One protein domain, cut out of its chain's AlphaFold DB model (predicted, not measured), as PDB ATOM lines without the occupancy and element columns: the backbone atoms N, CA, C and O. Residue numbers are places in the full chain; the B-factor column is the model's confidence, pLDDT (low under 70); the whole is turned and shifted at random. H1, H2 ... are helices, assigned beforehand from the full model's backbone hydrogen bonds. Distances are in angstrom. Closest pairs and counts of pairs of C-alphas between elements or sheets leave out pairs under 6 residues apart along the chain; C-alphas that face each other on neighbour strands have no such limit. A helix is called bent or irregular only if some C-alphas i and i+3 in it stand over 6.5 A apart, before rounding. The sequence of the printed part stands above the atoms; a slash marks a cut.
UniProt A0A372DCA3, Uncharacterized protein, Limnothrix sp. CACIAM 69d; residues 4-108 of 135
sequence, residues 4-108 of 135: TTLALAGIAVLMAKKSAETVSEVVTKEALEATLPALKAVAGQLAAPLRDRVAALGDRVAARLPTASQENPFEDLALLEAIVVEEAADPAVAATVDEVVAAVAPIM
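This is residues 4 to 108 of the 135 residues of an uncharacterized protein of Limnothrix sp. CACIAM 69d (UniProt A0A372DCA3). A rounded cluster of crossed helices has residues 4 to 15 of H1 at its core, with H2, H3, H5 and H6 packed around them and the short H4 at the rim. The 105 printed residues hold six named helices, H1 to H6 in chain order, and no named strand; the class is all helix. The whole is compact, with a radius of gyration of the C-alphas of 12.5 A and spans of 35 by 29 by 27 A.

The hub is H1, residues 4 to 23. With residues 4 to 13 alone it touches H2, residues 29 to 45, at a steep tilt of 48 degrees, opposite ways; the closest C-alphas, of Thr 5 and Lys 40, are 5.6 A apart. With residues 4 to 8 alone it touches H3, residues 48 to 64, about perpendicular at 80 degrees; the closest C-alphas, of Ala 7 and Gly 58, are 4.2 A apart. It touches H5, residues 73 to 87, with residues 6 to 14 alone, about perpendicular at 89 degrees, closest at C-alphas 10 and 80, 5.8 A. Its residues 8 to 15 alone touch residues 97 to 104 alone of H6, residues 91 to 107, about perpendicular at 77 degrees, closest at C-alphas 11 and 97, 6.8 A. H4, residues 67 to 70, is close to but not clearly touching H5, with the closest C-alphas, 69 and 75, 6.0 A apart; it is apart from H2 and H6. O i to N i+4 pairs within hydrogen-bond range are 15 of 16 in H1, 10 of 13 in H2, 12 of 13 in H3, 8 of 11 in H5 and 9 of 13 in H6; H4 is too short for such a pair.

H1 begins at C-alpha 4 (-29.116, 20.613, 5.142) and is 28.2 A long; H2 is 24.4 A, H3 24.5 A, H4 5.1 A, H5 15.9 A and H6 25.1 A, ending at C-alpha 107 (-41.875, 11.923, 1.404). H2 and H5 are irregular, with C-alphas 34 and 37 7.1 A apart and C-alphas 75 and 78 9.1 A apart; H6 is only just irregular, at 6.9 A between C-alphas 103 and 106.

The C-alphas farthest apart, of Ser 24 and Ala 48, are 36.7 A apart. The printed part has no cut, and its five links are tight. Mean pLDDT of the printed part is 85.0; residues 19 to 27 are under 70.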
ATOM      1  N   THR A   4     -28.210  21.676   4.697       92.38
ATOM      2  CA  THR A   4     -29.116  20.613   5.142       92.38
ATOM      3  C   THR A   4     -29.964  20.066   4.001       92.38
ATOM      4  O   THR A   4     -30.035  18.858   3.814       92.38
ATOM      5  N   THR A   5     -30.560  20.943   3.188       92.50
ATOM      6  CA  THR A   5     -31.365  20.530   2.029       92.50
ATOM      7  C   THR A   5     -30.513  19.785   1.002       92.50
ATOM      8  O   THR A   5     -30.971  18.801   0.430       92.50
ATOM      9  N   LEU A   6     -29.265  20.214   0.799       92.50
ATOM     10  CA  LEU A   6     -28.342  19.571  -0.130       92.50
ATOM     11  C   LEU A   6     -27.970  18.147   0.312       92.50
ATOM     12  O   LEU A   6     -27.974  17.224  -0.500       92.50
ATOM     13  N   ALA A   7     -27.720  17.954   1.609       92.81
ATOM     14  CA  ALA A   7     -27.503  16.628   2.179       92.81
ATOM     15  C   ALA A   7     -28.739  15.733   2.034       92.81
ATOM     16  O   ALA A   7     -28.619  14.587   1.604       92.81
ATOM     17  N   LEU A   8     -29.931  16.258   2.344       93.00
ATOM     18  CA  LEU A   8     -31.183  15.515   2.183       93.00
ATOM     19  C   LEU A   8     -31.431  15.118   0.723       93.00
ATOM     20  O   LEU A   8     -31.863  13.998   0.470       93.00
ATOM     21  N   ALA A   9     -31.124  15.997  -0.234       92.06
ATOM     22  CA  ALA A   9     -31.223  15.701  -1.660       92.06
ATOM     23  C   ALA A   9     -30.301  14.545  -2.066       92.06
ATOM     24  O   ALA A   9     -30.741  13.616  -2.736       92.06
ATOM     25  N   GLY A  10     -29.045  14.552  -1.614       91.38
ATOM     26  CA  GLY A  10     -28.122  13.456  -1.901       91.38
ATOM     27  C   GLY A  10     -28.542  12.126  -1.265       91.38
ATOM     28  O   GLY A  10     -28.475  11.081  -1.912       91.38
ATOM     29  N   ILE A  11     -29.080  12.161  -0.043       90.69
ATOM     30  CA  ILE A  11     -29.658  10.977   0.612       90.69
ATOM     31  C   ILE A  11     -30.893  10.476  -0.153       90.69
ATOM     32  O   ILE A  11     -31.033   9.273  -0.361       90.69
ATOM     33  N   ALA A  12     -31.753  11.374  -0.639       89.31
ATOM     34  CA  ALA A  12     -32.901  11.016  -1.468       89.31
ATOM     35  C   ALA A  12     -32.472  10.309  -2.766       89.31
ATOM     36  O   ALA A  12     -33.074   9.299  -3.127       89.31
ATOM     37  N   VAL A  13     -31.401  10.764  -3.429       89.31
ATOM     38  CA  VAL A  13     -30.847  10.081  -4.614       89.31
ATOM     39  C   VAL A  13     -30.348   8.677  -4.277       89.31
ATOM     40  O   VAL A  13     -30.691   7.732  -4.988       89.31
ATOM     41  N   LEU A  14     -29.612   8.509  -3.172       86.75
ATOM     42  CA  LEU A  14     -29.177   7.184  -2.713       86.75
ATOM     43  C   LEU A  14     -30.359   6.245  -2.461       86.75
ATOM     44  O   LEU A  14     -30.356   5.095  -2.905       86.75
ATOM     45  N   MET A  15     -31.384   6.737  -1.762       84.19
ATOM     46  CA  MET A  15     -32.602   5.976  -1.492       84.19
ATOM     47  C   MET A  15     -33.306   5.575  -2.783       84.19
ATOM     48  O   MET A  15     -33.708   4.420  -2.935       84.19
ATOM     49  N   ALA A  16     -33.437   6.513  -3.714       81.50
ATOM     50  CA  ALA A  16     -34.134   6.294  -4.964       81.50
ATOM     51  C   ALA A  16     -33.390   5.284  -5.848       81.50
ATOM     52  O   ALA A  16     -34.011   4.335  -6.324       81.50
ATOM     53  N   LYS A  17     -32.062   5.393  -5.986       78.50
ATOM     54  CA  LYS A  17     -31.259   4.435  -6.762       78.50
ATOM     55  C   LYS A  17     -31.314   3.027  -6.180       78.50
ATOM     56  O   LYS A  17     -31.596   2.077  -6.903       78.50
ATOM     57  N   LYS A  18     -31.114   2.888  -4.870       76.12
ATOM     58  CA  LYS A  18     -31.188   1.580  -4.208       76.12
ATOM     59  C   LYS A  18     -32.563   0.927  -4.370       76.12
ATOM     60  O   LYS A  18     -32.686  -0.295  -4.455       76.12
ATOM     61  N   SER A  19     -33.611   1.743  -4.427       67.75
ATOM     62  CA  SER A  19     -34.963   1.248  -4.659       67.75
ATOM     63  C   SER A  19     -35.193   0.904  -6.141       67.75
ATOM     64  O   SER A  19     -35.761  -0.144  -6.433       67.75
ATOM     65  N   ALA A  20     -34.659   1.686  -7.085       68.31
ATOM     66  CA  ALA A  20     -34.673   1.389  -8.522       68.31
ATOM     67  C   ALA A  20     -33.984   0.056  -8.871       68.31
ATOM     68  O   ALA A  20     -34.524  -0.728  -9.650       68.31
ATOM     69  N   GLU A  21     -32.845  -0.250  -8.238       64.88
ATOM     70  CA  GLU A  21     -32.146  -1.541  -8.381       64.88
ATOM     71  C   GLU A  21     -33.029  -2.740  -8.002       64.88
ATOM     72  O   GLU A  21     -32.847  -3.838  -8.522       64.88
ATOM     73  N   THR A  22     -34.001  -2.530  -7.111       59.50
ATOM     74  CA  THR A  22     -34.896  -3.584  -6.622       59.50
ATOM     75  C   THR A  22     -36.212  -3.646  -7.408       59.50
ATOM     76  O   THR A  22     -36.771  -4.727  -7.579       59.50
ATOM     77  N   VAL A  23     -36.718  -2.506  -7.891       55.78
ATOM     78  CA  VAL A  23     -38.079  -2.381  -8.450       55.78
ATOM     79  C   VAL A  23     -38.085  -2.236  -9.986       55.78
ATOM     80  O   VAL A  23     -39.144  -2.236 -10.600       55.78
ATOM     81  N   SER A  24     -36.913  -2.187 -10.645       53.81
ATOM     82  CA  SER A  24     -36.763  -1.937 -12.100       53.81
ATOM     83  C   SER A  24     -37.386  -0.611 -12.580       53.81
ATOM     84  O   SER A  24     -37.579  -0.412 -13.779       53.81
ATOM     85  N   GLU A  25     -37.693   0.306 -11.660       58.19
ATOM     86  CA  GLU A  25     -38.280   1.612 -11.960       58.19
ATOM     87  C   GLU A  25     -37.174   2.656 -12.145       58.19
ATOM     88  O   GLU A  25     -36.246   2.744 -11.341       58.19
ATOM     89  N   VAL A  26     -37.255   3.449 -13.214       62.53
ATOM     90  CA  VAL A  26     -36.290   4.524 -13.472       62.53
ATOM     91  C   VAL A  26     -36.695   5.749 -12.663       62.53
ATOM     92  O   VAL A  26     -37.713   6.379 -12.938       62.53
ATOM     93  N   VAL A  27     -35.868   6.117 -11.688       69.81
ATOM     94  CA  VAL A  27     -36.001   7.391 -10.979       69.81
ATOM     95  C   VAL A  27     -35.514   8.500 -11.900       69.81
ATOM     96  O   VAL A  27     -34.353   8.500 -12.313       69.81
ATOM     97  N   THR A  28     -36.390   9.451 -12.216       78.50
ATOM     98  CA  THR A  28     -36.029  10.608 -13.040       78.50
ATOM     99  C   THR A  28     -35.664  11.816 -12.183       78.50
ATOM    100  O   THR A  28     -36.054  11.930 -11.016       78.50
ATOM    101  N   LYS A  29     -34.921  12.747 -12.786       83.50
ATOM    102  CA  LYS A  29     -34.596  14.050 -12.199       83.50
ATOM    103  C   LYS A  29     -35.862  14.792 -11.769       83.50
ATOM    104  O   LYS A  29     -35.930  15.277 -10.647       83.50
ATOM    105  N   GLU A  30     -36.886  14.807 -12.616       84.75
ATOM    106  CA  GLU A  30     -38.154  15.501 -12.373       84.75
ATOM    107  C   GLU A  30     -38.902  14.918 -11.165       84.75
ATOM    108  O   GLU A  30     -39.477  15.660 -10.368       84.75
ATOM    109  N   ALA A  31     -38.867  13.589 -10.994       82.75
ATOM    110  CA  ALA A  31     -39.474  12.926  -9.844       82.75
ATOM    111  C   ALA A  31     -38.785  13.325  -8.529       82.75
ATOM    112  O   ALA A  31     -39.459  13.571  -7.530       82.75
ATOM    113  N   LEU A  32     -37.454  13.440  -8.528       84.88
ATOM    114  CA  LEU A  32     -36.681  13.893  -7.368       84.88
ATOM    115  C   LEU A  32     -36.849  15.394  -7.110       84.88
ATOM    116  O   LEU A  32     -37.035  15.804  -5.965       84.88
ATOM    117  N   GLU A  33     -36.873  16.223  -8.150       88.44
ATOM    118  CA  GLU A  33     -37.135  17.661  -8.035       88.44
ATOM    119  C   GLU A  33     -38.496  17.956  -7.409       88.44
ATOM    120  O   GLU A  33     -38.607  18.852  -6.567       88.44
ATOM    121  N   ALA A  34     -39.518  17.165  -7.743       86.38
ATOM    122  CA  ALA A  34     -40.841  17.276  -7.136       86.38
ATOM    123  C   ALA A  34     -40.819  17.040  -5.611       86.38
ATOM    124  O   ALA A  34     -41.672  17.568  -4.897       86.38
ATOM    125  N   THR A  35     -39.824  16.307  -5.091       85.12
ATOM    126  CA  THR A  35     -39.640  16.090  -3.644       85.12
ATOM    127  C   THR A  35     -38.879  17.221  -2.951       85.12
ATOM    128  O   THR A  35     -38.933  17.334  -1.727       85.12
ATOM    129  N   LEU A  36     -38.208  18.109  -3.696       88.25
ATOM    130  CA  LEU A  36     -37.360  19.164  -3.131       88.25
ATOM    131  C   LEU A  36     -38.087  20.076  -2.122       88.25
ATOM    132  O   LEU A  36     -37.498  20.381  -1.080       88.25
ATOM    133  N   PRO A  37     -39.346  20.507  -2.346       89.88
ATOM    134  CA  PRO A  37     -40.088  21.273  -1.344       89.88
ATOM    135  C   PRO A  37     -40.312  20.492  -0.043       89.88
ATOM    136  O   PRO A  37     -40.215  21.067   1.042       89.88
ATOM    137  N   ALA A  38     -40.565  19.184  -0.135       88.75
ATOM    138  CA  ALA A  38     -40.742  18.322   1.027       88.75
ATOM    139  C   ALA A  38     -39.414  18.107   1.772       88.75
ATOM    140  O   ALA A  38     -39.386  18.185   2.998       88.75
ATOM    141  N   LEU A  39     -38.297  17.949   1.053       89.81
ATOM    142  CA  LEU A  39     -36.961  17.880   1.657       89.81
ATOM    143  C   LEU A  39     -36.627  19.167   2.424       89.81
ATOM    144  O   LEU A  39     -36.146  19.101   3.553       89.81
ATOM    145  N   LYS A  40     -36.951  20.343   1.872       90.75
ATOM    146  CA  LYS A  40     -36.797  21.628   2.583       90.75
ATOM    147  C   LYS A  40     -37.625  21.676   3.870       90.75
ATOM    148  O   LYS A  40     -37.138  22.145   4.897       90.75
ATOM    149  N   ALA A  41     -38.857  21.166   3.837       90.12
ATOM    150  CA  ALA A  41     -39.700  21.086   5.027       90.12
ATOM    151  C   ALA A  41     -39.089  20.159   6.096       90.12
ATOM    152  O   ALA A  41     -39.001  20.554   7.260       90.12
ATOM    153  N   VAL A  42     -38.594  18.982   5.697       89.06
ATOM    154  CA  VAL A  42     -37.897  18.047   6.597       89.06
ATOM    155  C   VAL A  42     -36.651  18.698   7.198       89.06
ATOM    156  O   VAL A  42     -36.473  18.640   8.412       89.06
ATOM    157  N   ALA A  43     -35.833  19.389   6.396       89.00
ATOM    158  CA  ALA A  43     -34.640  20.095   6.872       89.00
ATOM    159  C   ALA A  43     -34.956  21.096   7.998       89.00
ATOM    160  O   ALA A  43     -34.235  21.159   9.001       89.00
ATOM    161  N   GLY A  44     -36.060  21.838   7.868       87.06
ATOM    162  CA  GLY A  44     -36.532  22.761   8.903       87.06
ATOM    163  C   GLY A  44     -36.946  22.059  10.202       87.06
ATOM    164  O   GLY A  44     -36.751  22.603  11.291       87.06
ATOM    165  N   GLN A  45     -37.451  20.829  10.102       89.50
ATOM    166  CA  GLN A  45     -38.002  20.045  11.212       89.50
ATOM    167  C   GLN A  45     -36.976  19.158  11.935       89.50
ATOM    168  O   GLN A  45     -37.286  18.635  13.005       89.50
ATOM    169  N   LEU A  46     -35.758  19.001  11.402       88.25
ATOM    170  CA  LEU A  46     -34.719  18.200  12.055       88.25
ATOM    171  C   LEU A  46     -34.391  18.745  13.456       88.25
ATOM    172  O   LEU A  46     -34.235  19.951  13.663       88.25
ATOM    173  N   ALA A  47     -34.225  17.848  14.428       90.62
ATOM    174  CA  ALA A  47     -33.705  18.217  15.743       90.62
ATOM    175  C   ALA A  47     -32.274  18.769  15.612       90.62
ATOM    176  O   ALA A  47     -31.502  18.260  14.804       90.62
ATOM    177  N   ALA A  48     -31.900  19.763  16.428       91.00
ATOM    178  CA  ALA A  48     -30.602  20.449  16.351       91.00
ATOM    179  C   ALA A  48     -29.376  19.519  16.159       91.00
ATOM    180  O   ALA A  48     -28.676  19.698  15.165       91.00
ATOM    181  N   PRO A  49     -29.151  18.468  16.979       90.12
ATOM    182  CA  PRO A  49     -27.966  17.617  16.820       90.12
ATOM    183  C   PRO A  49     -27.962  16.794  15.523       90.12
ATOM    184  O   PRO A  49     -26.903  16.407  15.034       90.12
ATOM    185  N   LEU A  50     -29.132  16.481  14.961       89.75
ATOM    186  CA  LEU A  50     -29.222  15.835  13.652       89.75
ATOM    187  C   LEU A  50     -29.053  16.871  12.537       89.75
ATOM    188  O   LEU A  50     -28.294  16.639  11.605       89.75
ATOM    189  N   ARG A  51     -29.681  18.044  12.673       92.31
ATOM    190  CA  ARG A  51     -29.557  19.163  11.734       92.31
ATOM    191  C   ARG A  51     -28.096  19.556  11.516       92.31
ATOM    192  O   ARG A  51     -27.705  19.704  10.367       92.31
ATOM    193  N   ASP A  52     -27.297  19.663  12.576       93.38
ATOM    194  CA  ASP A  52     -25.888  20.064  12.480       93.38
ATOM    195  C   ASP A  52     -25.039  19.013  11.748       93.38
ATOM    196  O   ASP A  52     -24.220  19.348  10.892       93.38
ATOM    197  N   ARG A  53     -25.276  17.719  12.012       93.06
ATOM    198  CA  ARG A  53     -24.605  16.615  11.300       93.06
ATOM    199  C   ARG A  53     -24.981  16.582   9.819       93.06
ATOM    200  O   ARG A  53     -24.119  16.390   8.962       93.06
ATOM    201  N   VAL A  54     -26.259  16.806   9.519       92.69
ATOM    202  CA  VAL A  54     -26.782  16.875   8.149       92.69
ATOM    203  C   VAL A  54     -26.258  18.111   7.423       92.69
ATOM    204  O   VAL A  54     -25.885  18.013   6.260       92.69
ATOM    205  N   ALA A  55     -26.154  19.253   8.101       94.31
ATOM    206  CA  ALA A  55     -25.539  20.456   7.549       94.31
ATOM    207  C   ALA A  55     -24.067  20.209   7.200       94.31
ATOM    208  O   ALA A  55     -23.663  20.498   6.081       94.31
ATOM    209  N   ALA A  56     -23.305  19.573   8.097       94.31
ATOM    210  CA  ALA A  56     -21.906  19.243   7.851       94.31
ATOM    211  C   ALA A  56     -21.719  18.281   6.663       94.31
ATOM    212  O   ALA A  56     -20.771  18.435   5.895       94.31
ATOM    213  N   LEU A  57     -22.608  17.293   6.492       93.31
ATOM    214  CA  LEU A  57     -22.639  16.470   5.276       93.31
ATOM    215  C   LEU A  57     -22.926  17.337   4.043       93.31
ATOM    216  O   LEU A  57     -22.249  17.218   3.027       93.31
ATOM    217  N   GLY A  58     -23.888  18.249   4.158       93.31
ATOM    218  CA  GLY A  58     -24.260  19.196   3.116       93.31
ATOM    219  C   GLY A  58     -23.112  20.081   2.659       93.31
ATOM    220  O   GLY A  58     -22.914  20.246   1.462       93.31
ATOM    221  N   ASP A  59     -22.322  20.601   3.593       94.31
ATOM    222  CA  ASP A  59     -21.150  21.423   3.291       94.31
ATOM    223  C   ASP A  59     -20.083  20.624   2.531       94.31
ATOM    224  O   ASP A  59     -19.498  21.126   1.568       94.31
ATOM    225  N   ARG A  60     -19.866  19.354   2.900       92.81
ATOM    226  CA  ARG A  60     -18.938  18.462   2.181       92.81
ATOM    227  C   ARG A  60     -19.431  18.139   0.774       92.81
ATOM    228  O   ARG A  60     -18.645  18.163  -0.172       92.81
ATOM    229  N   VAL A  61     -20.736  17.926   0.617       92.19
ATOM    230  CA  VAL A  61     -21.365  17.751  -0.698       92.19
ATOM    231  C   VAL A  61     -21.229  19.024  -1.539       92.19
ATOM    232  O   VAL A  61     -20.797  18.958  -2.690       92.19
ATOM    233  N   ALA A  62     -21.514  20.197  -0.966       91.88
ATOM    234  CA  ALA A  62     -21.393  21.487  -1.645       91.88
ATOM    235  C   ALA A  62     -19.962  21.759  -2.121       91.88
ATOM    236  O   ALA A  62     -19.780  22.256  -3.231       91.88
ATOM    237  N   ALA A  63     -18.955  21.402  -1.317       92.12
ATOM    238  CA  ALA A  63     -17.544  21.580  -1.652       92.12
ATOM    239  C   ALA A  63     -17.093  20.756  -2.871       92.12
ATOM    240  O   ALA A  63     -16.080  21.080  -3.489       92.12
ATOM    241  N   ARG A  64     -17.828  19.690  -3.207       90.88
ATOM    242  CA  ARG A  64     -17.497  18.750  -4.287       90.88
ATOM    243  C   ARG A  64     -18.412  18.883  -5.505       90.88
ATOM    244  O   ARG A  64     -18.043  18.427  -6.585       90.88
ATOM    245  N   LEU A  65     -19.578  19.507  -5.348       88.19
ATOM    246  CA  LEU A  65     -20.484  19.798  -6.454       88.19
ATOM    247  C   LEU A  65     -20.043  21.047  -7.236       88.19
ATOM    248  O   LEU A  65     -19.658  22.051  -6.631       88.19
ATOM    249  N   PRO A  66     -20.181  21.044  -8.574       86.94
ATOM    250  CA  PRO A  66     -20.052  22.250  -9.378       86.94
ATOM    251  C   PRO A  66     -21.039  23.318  -8.906       86.94
ATOM    252  O   PRO A  66     -22.178  23.005  -8.562       86.94
ATOM    253  N   THR A  67     -20.652  24.592  -8.969       81.94
ATOM    254  CA  THR A  67     -21.518  25.714  -8.562       81.94
ATOM    255  C   THR A  67     -22.868  25.705  -9.285       81.94
ATOM    256  O   THR A  67     -23.891  25.978  -8.668       81.94
ATOM    257  N   ALA A  68     -22.896  25.299 -10.560       77.00
ATOM    258  CA  ALA A  68     -24.130  25.143 -11.336       77.00
ATOM    259  C   ALA A  68     -25.104  24.106 -10.734       77.00
ATOM    260  O   ALA A  68     -26.316  24.280 -10.806       77.00
ATOM    261  N   SER A  69     -24.587  23.064 -10.080       80.44
ATOM    262  CA  SER A  69     -25.372  22.014  -9.417       80.44
ATOM    263  C   SER A  69     -25.716  22.358  -7.961       80.44
ATOM    264  O   SER A  69     -26.456  21.629  -7.311       80.44
ATOM    265  N   GLN A  70     -25.217  23.472  -7.409       76.75
ATOM    266  CA  GLN A  70     -25.569  23.906  -6.048       76.75
ATOM    267  C   GLN A  70     -26.941  24.601  -5.974       76.75
ATOM    268  O   GLN A  70     -27.516  24.736  -4.885       76.75
ATOM    269  N   GLU A  71     -27.470  25.068  -7.108       79.44
ATOM    270  CA  GLU A  71     -28.841  25.583  -7.211       79.44
ATOM    271  C   GLU A  71     -29.853  24.448  -7.379       79.44
ATOM    272  O   GLU A  71     -30.909  24.466  -6.741       79.44
ATOM    273  N   ASN A  72     -29.484  23.435  -8.163       83.12
ATOM    274  CA  ASN A  72     -30.249  22.216  -8.354       83.12
ATOM    275  C   ASN A  72     -29.317  20.988  -8.352       83.12
ATOM    276  O   ASN A  72     -28.665  20.703  -9.359       83.12
ATOM    277  N   PRO A  73     -29.238  20.239  -7.241       83.62
ATOM    278  CA  PRO A  73     -28.308  19.120  -7.118       83.62
ATOM    279  C   PRO A  73     -28.724  17.911  -7.956       83.62
ATOM    280  O   PRO A  73     -27.914  17.016  -8.176       83.62
ATOM    281  N   PHE A  74     -29.954  17.898  -8.476       88.38
ATOM    282  CA  PHE A  74     -30.459  16.826  -9.325       88.38
ATOM    283  C   PHE A  74     -30.058  16.960 -10.803       88.38
ATOM    284  O   PHE A  74     -30.374  16.076 -11.595       88.38
ATOM    285  N   GLU A  75     -29.340  18.027 -11.185       86.44
ATOM    286  CA  GLU A  75     -28.757  18.166 -12.532       86.44
ATOM    287  C   GLU A  75     -27.752  17.051 -12.851       86.44
ATOM    288  O   GLU A  75     -27.660  16.614 -13.996       86.44
ATOM    289  N   ASP A  76     -27.023  16.569 -11.839       86.56
ATOM    290  CA  ASP A  76     -26.074  15.465 -11.967       86.56
ATOM    291  C   ASP A  76     -26.286  14.454 -10.835       86.56
ATOM    292  O   ASP A  76     -25.599  14.451  -9.809       86.56
ATOM    293  N   LEU A  77     -27.291  13.593 -11.028       86.69
ATOM    294  CA  LEU A  77     -27.651  12.542 -10.075       86.69
ATOM    295  C   LEU A  77     -26.483  11.590  -9.801       86.69
ATOM    296  O   LEU A  77     -26.308  11.168  -8.662       86.69
ATOM    297  N   ALA A  78     -25.682  11.272 -10.821       86.12
ATOM    298  CA  ALA A  78     -24.571  10.334 -10.699       86.12
ATOM    299  C   ALA A  78     -23.437  10.918  -9.849       86.12
ATOM    300  O   ALA A  78     -22.891  10.227  -8.988       86.12
ATOM    301  N   LEU A  79     -23.102  12.194 -10.053       89.25
ATOM    302  CA  LEU A  79     -22.097  12.874  -9.244       89.25
ATOM    303  C   LEU A  79     -22.567  13.063  -7.802       89.25
ATOM    304  O   LEU A  79     -21.814  12.772  -6.873       89.25
ATOM    305  N   LEU A  80     -23.805  13.524  -7.609       90.25
ATOM    306  CA  LEU A  80     -24.375  13.705  -6.276       90.25
ATOM    307  C   LEU A  80     -24.376  12.384  -5.498       90.25
ATOM    308  O   LEU A  80     -23.955  12.347  -4.344       90.25
ATOM    309  N   GLU A  81     -24.799  11.299  -6.143       88.50
ATOM    310  CA  GLU A  81     -24.764   9.960  -5.568       88.50
ATOM    311  C   GLU A  81     -23.339   9.545  -5.192       88.50
ATOM    312  O   GLU A  81     -23.101   9.177  -4.044       88.50
ATOM    313  N   ALA A  82     -22.385   9.638  -6.125       88.38
ATOM    314  CA  ALA A  82     -21.003   9.228  -5.894       88.38
ATOM    315  C   ALA A  82     -20.379   9.950  -4.692       88.38
ATOM    316  O   ALA A  82     -19.706   9.322  -3.878       88.38
ATOM    317  N   ILE A  83     -20.653  11.252  -4.549       91.56
ATOM    318  CA  ILE A  83     -20.192  12.035  -3.402       91.56
ATOM    319  C   ILE A  83     -20.790  11.480  -2.106       91.56
ATOM    320  O   ILE A  83     -20.046  11.205  -1.170       91.56
ATOM    321  N   VAL A  84     -22.111  11.287  -2.028       89.31
ATOM    322  CA  VAL A  84     -22.732  10.828  -0.774       89.31
ATOM    323  C   VAL A  84     -22.384   9.372  -0.455       89.31
ATOM    324  O   VAL A  84     -22.230   9.057   0.720       89.31
ATOM    325  N   VAL A  85     -22.182   8.496  -1.450       88.06
ATOM    326  CA  VAL A  85     -21.645   7.138  -1.224       88.06
ATOM    327  C   VAL A  85     -20.269   7.202  -0.570       88.06
ATOM    328  O   VAL A  85     -20.015   6.479   0.391       88.06
ATOM    329  N   GLU A  86     -19.381   8.053  -1.082       90.00
ATOM    330  CA  GLU A  86     -18.031   8.194  -0.540       90.00
ATOM    331  C   GLU A  86     -18.054   8.763   0.882       90.00
ATOM    332  O   GLU A  86     -17.379   8.243   1.767       90.00
ATOM    333  N   GLU A  87     -18.886   9.774   1.132       88.38
ATOM    334  CA  GLU A  87     -19.069  10.344   2.469       88.38
ATOM    335  C   GLU A  87     -19.664   9.318   3.445       88.38
ATOM    336  O   GLU A  87     -19.213   9.209   4.583       88.38
ATOM    337  N   ALA A  88     -20.636   8.519   3.000       86.06
ATOM    338  CA  ALA A  88     -21.257   7.458   3.789       86.06
ATOM    339  C   ALA A  88     -20.350   6.230   4.001       86.06
ATOM    340  O   ALA A  88     -20.737   5.315   4.726       86.06
ATOM    341  N   ALA A  89     -19.146   6.194   3.416       85.25
ATOM    342  CA  ALA A  89     -18.141   5.192   3.762       85.25
ATOM    343  C   ALA A  89     -17.557   5.424   5.170       85.25
ATOM    344  O   ALA A  89     -17.059   4.480   5.789       85.25
ATOM    345  N   ASP A  90     -17.639   6.654   5.697       84.75
ATOM    346  CA  ASP A  90     -17.341   6.944   7.099       84.75
ATOM    347  C   ASP A  90     -18.489   6.433   7.999       84.75
ATOM    348  O   ASP A  90     -19.641   6.844   7.818       84.75
ATOM    349  N   PRO A  91     -18.217   5.581   9.007       83.69
ATOM    350  CA  PRO A  91     -19.250   5.022   9.881       83.69
ATOM    351  C   PRO A  91     -20.119   6.061  10.608       83.69
ATOM    352  O   PRO A  91     -21.300   5.813  10.853       83.69
ATOM    353  N   ALA A  92     -19.564   7.220  10.969       82.44
ATOM    354  CA  ALA A  92     -20.307   8.283  11.642       82.44
ATOM    355  C   ALA A  92     -21.269   9.000  10.683       82.44
ATOM    356  O   ALA A  92     -22.370   9.416  11.068       82.44
ATOM    357  N   VAL A  93     -20.874   9.120   9.414       85.31
ATOM    358  CA  VAL A  93     -21.727   9.667   8.359       85.31
ATOM    359  C   VAL A  93     -22.789   8.650   7.963       85.31
ATOM    360  O   VAL A  93     -23.948   9.034   7.857       85.31
ATOM    361  N   ALA A  94     -22.444   7.366   7.853       84.31
ATOM    362  CA  ALA A  94     -23.400   6.287   7.608       84.31
ATOM    363  C   ALA A  94     -24.539   6.288   8.642       84.31
ATOM    364  O   ALA A  94     -25.707   6.290   8.268       84.31
ATOM    365  N   ALA A  95     -24.208   6.399   9.935       83.75
ATOM    366  CA  ALA A  95     -25.212   6.502  10.997       83.75
ATOM    367  C   ALA A  95     -26.112   7.741  10.836       83.75
ATOM    368  O   ALA A  95     -27.322   7.672  11.033       83.75
ATOM    369  N   THR A  96     -25.529   8.873  10.427       86.31
ATOM    370  CA  THR A  96     -26.291  10.096  10.137       86.31
ATOM    371  C   THR A  96     -27.226   9.896   8.942       86.31
ATOM    372  O   THR A  96     -28.380  10.311   9.001       86.31
ATOM    373  N   VAL A  97     -26.757   9.245   7.874       86.31
ATOM    374  CA  VAL A  97     -27.571   8.914   6.698       86.31
ATOM    375  C   VAL A  97     -28.739   8.013   7.101       86.31
ATOM    376  O   VAL A  97     -29.873   8.338   6.768       86.31
ATOM    377  N   ASP A  98     -28.502   6.958   7.881       85.00
ATOM    378  CA  ASP A  98     -29.555   6.046   8.351       85.00
ATOM    379  C   ASP A  98     -30.607   6.755   9.224       85.00
ATOM    380  O   ASP A  98     -31.811   6.550   9.044       85.00
ATOM    381  N   GLU A  99     -30.184   7.638  10.138       85.25
ATOM    382  CA  GLU A  99     -31.102   8.445  10.957       85.25
ATOM    383  C   GLU A  99     -31.972   9.383  10.102       85.25
ATOM    384  O   GLU A  99     -33.153   9.590  10.389       85.25
ATOM    385  N   VAL A 100     -31.407   9.942   9.030       85.75
ATOM    386  CA  VAL A 100     -32.113  10.842   8.112       85.75
ATOM    387  C   VAL A 100     -33.052  10.096   7.176       85.75
ATOM    388  O   VAL A 100     -34.132  10.601   6.872       85.75
ATOM    389  N   VAL A 101     -32.677   8.897   6.730       85.06
ATOM    390  CA  VAL A 101     -33.510   8.055   5.861       85.06
ATOM    391  C   VAL A 101     -34.890   7.848   6.484       85.06
ATOM    392  O   VAL A 101     -35.889   7.947   5.780       85.06
ATOM    393  N   ALA A 102     -34.982   7.665   7.805       82.44
ATOM    394  CA  ALA A 102     -36.265   7.551   8.501       82.44
ATOM    395  C   ALA A 102     -37.142   8.817   8.386       82.44
ATOM    396  O   ALA A 102     -38.367   8.713   8.334       82.44
ATOM    397  N   ALA A 103     -36.529  10.002   8.322       81.12
ATOM    398  CA  ALA A 103     -37.229  11.276   8.150       81.12
ATOM    399  C   ALA A 103     -37.608  11.560   6.685       81.12
ATOM    400  O   ALA A 103     -38.588  12.257   6.429       81.12
ATOM    401  N   VAL A 104     -36.845  11.024   5.728       82.88
ATOM    402  CA  VAL A 104     -37.027  11.262   4.286       82.88
ATOM    403  C   VAL A 104     -37.912  10.198   3.625       82.88
ATOM    404  O   VAL A 104     -38.686  10.520   2.729       82.88
ATOM    405  N   ALA A 105     -37.885   8.947   4.087       80.94
ATOM    406  CA  ALA A 105     -38.669   7.845   3.521       80.94
ATOM    407  C   ALA A 105     -40.166   8.152   3.296       80.94
ATOM    408  O   ALA A 105     -40.668   7.779   2.239       80.94
ATOM    409  N   PRO A 106     -40.887   8.848   4.203       79.69
ATOM    410  CA  PRO A 106     -42.317   9.113   4.026       79.69
ATOM    411  C   PRO A 106     -42.653  10.083   2.885       79.69
ATOM    412  O   PRO A 106     -43.804  10.132   2.460       79.69
ATOM    413  N   ILE A 107     -41.685  10.890   2.438       77.75
ATOM    414  CA  ILE A 107     -41.875  11.923   1.404       77.75
ATOM    415  C   ILE A 107     -41.272  11.532   0.055       77.75
ATOM    416  O   ILE A 107     -41.463  12.246  -0.932       77.75
ATOM    417  N   MET A 108     -40.538  10.420   0.008       75.88
ATOM    418  CA  MET A 108     -40.093   9.849  -1.252       75.88
ATOM    419  C   MET A 108     -41.319   9.359  -2.038       75.88
ATOM    420  O   MET A 108     -42.305   8.940  -1.422       75.88
TER     421      MET A 108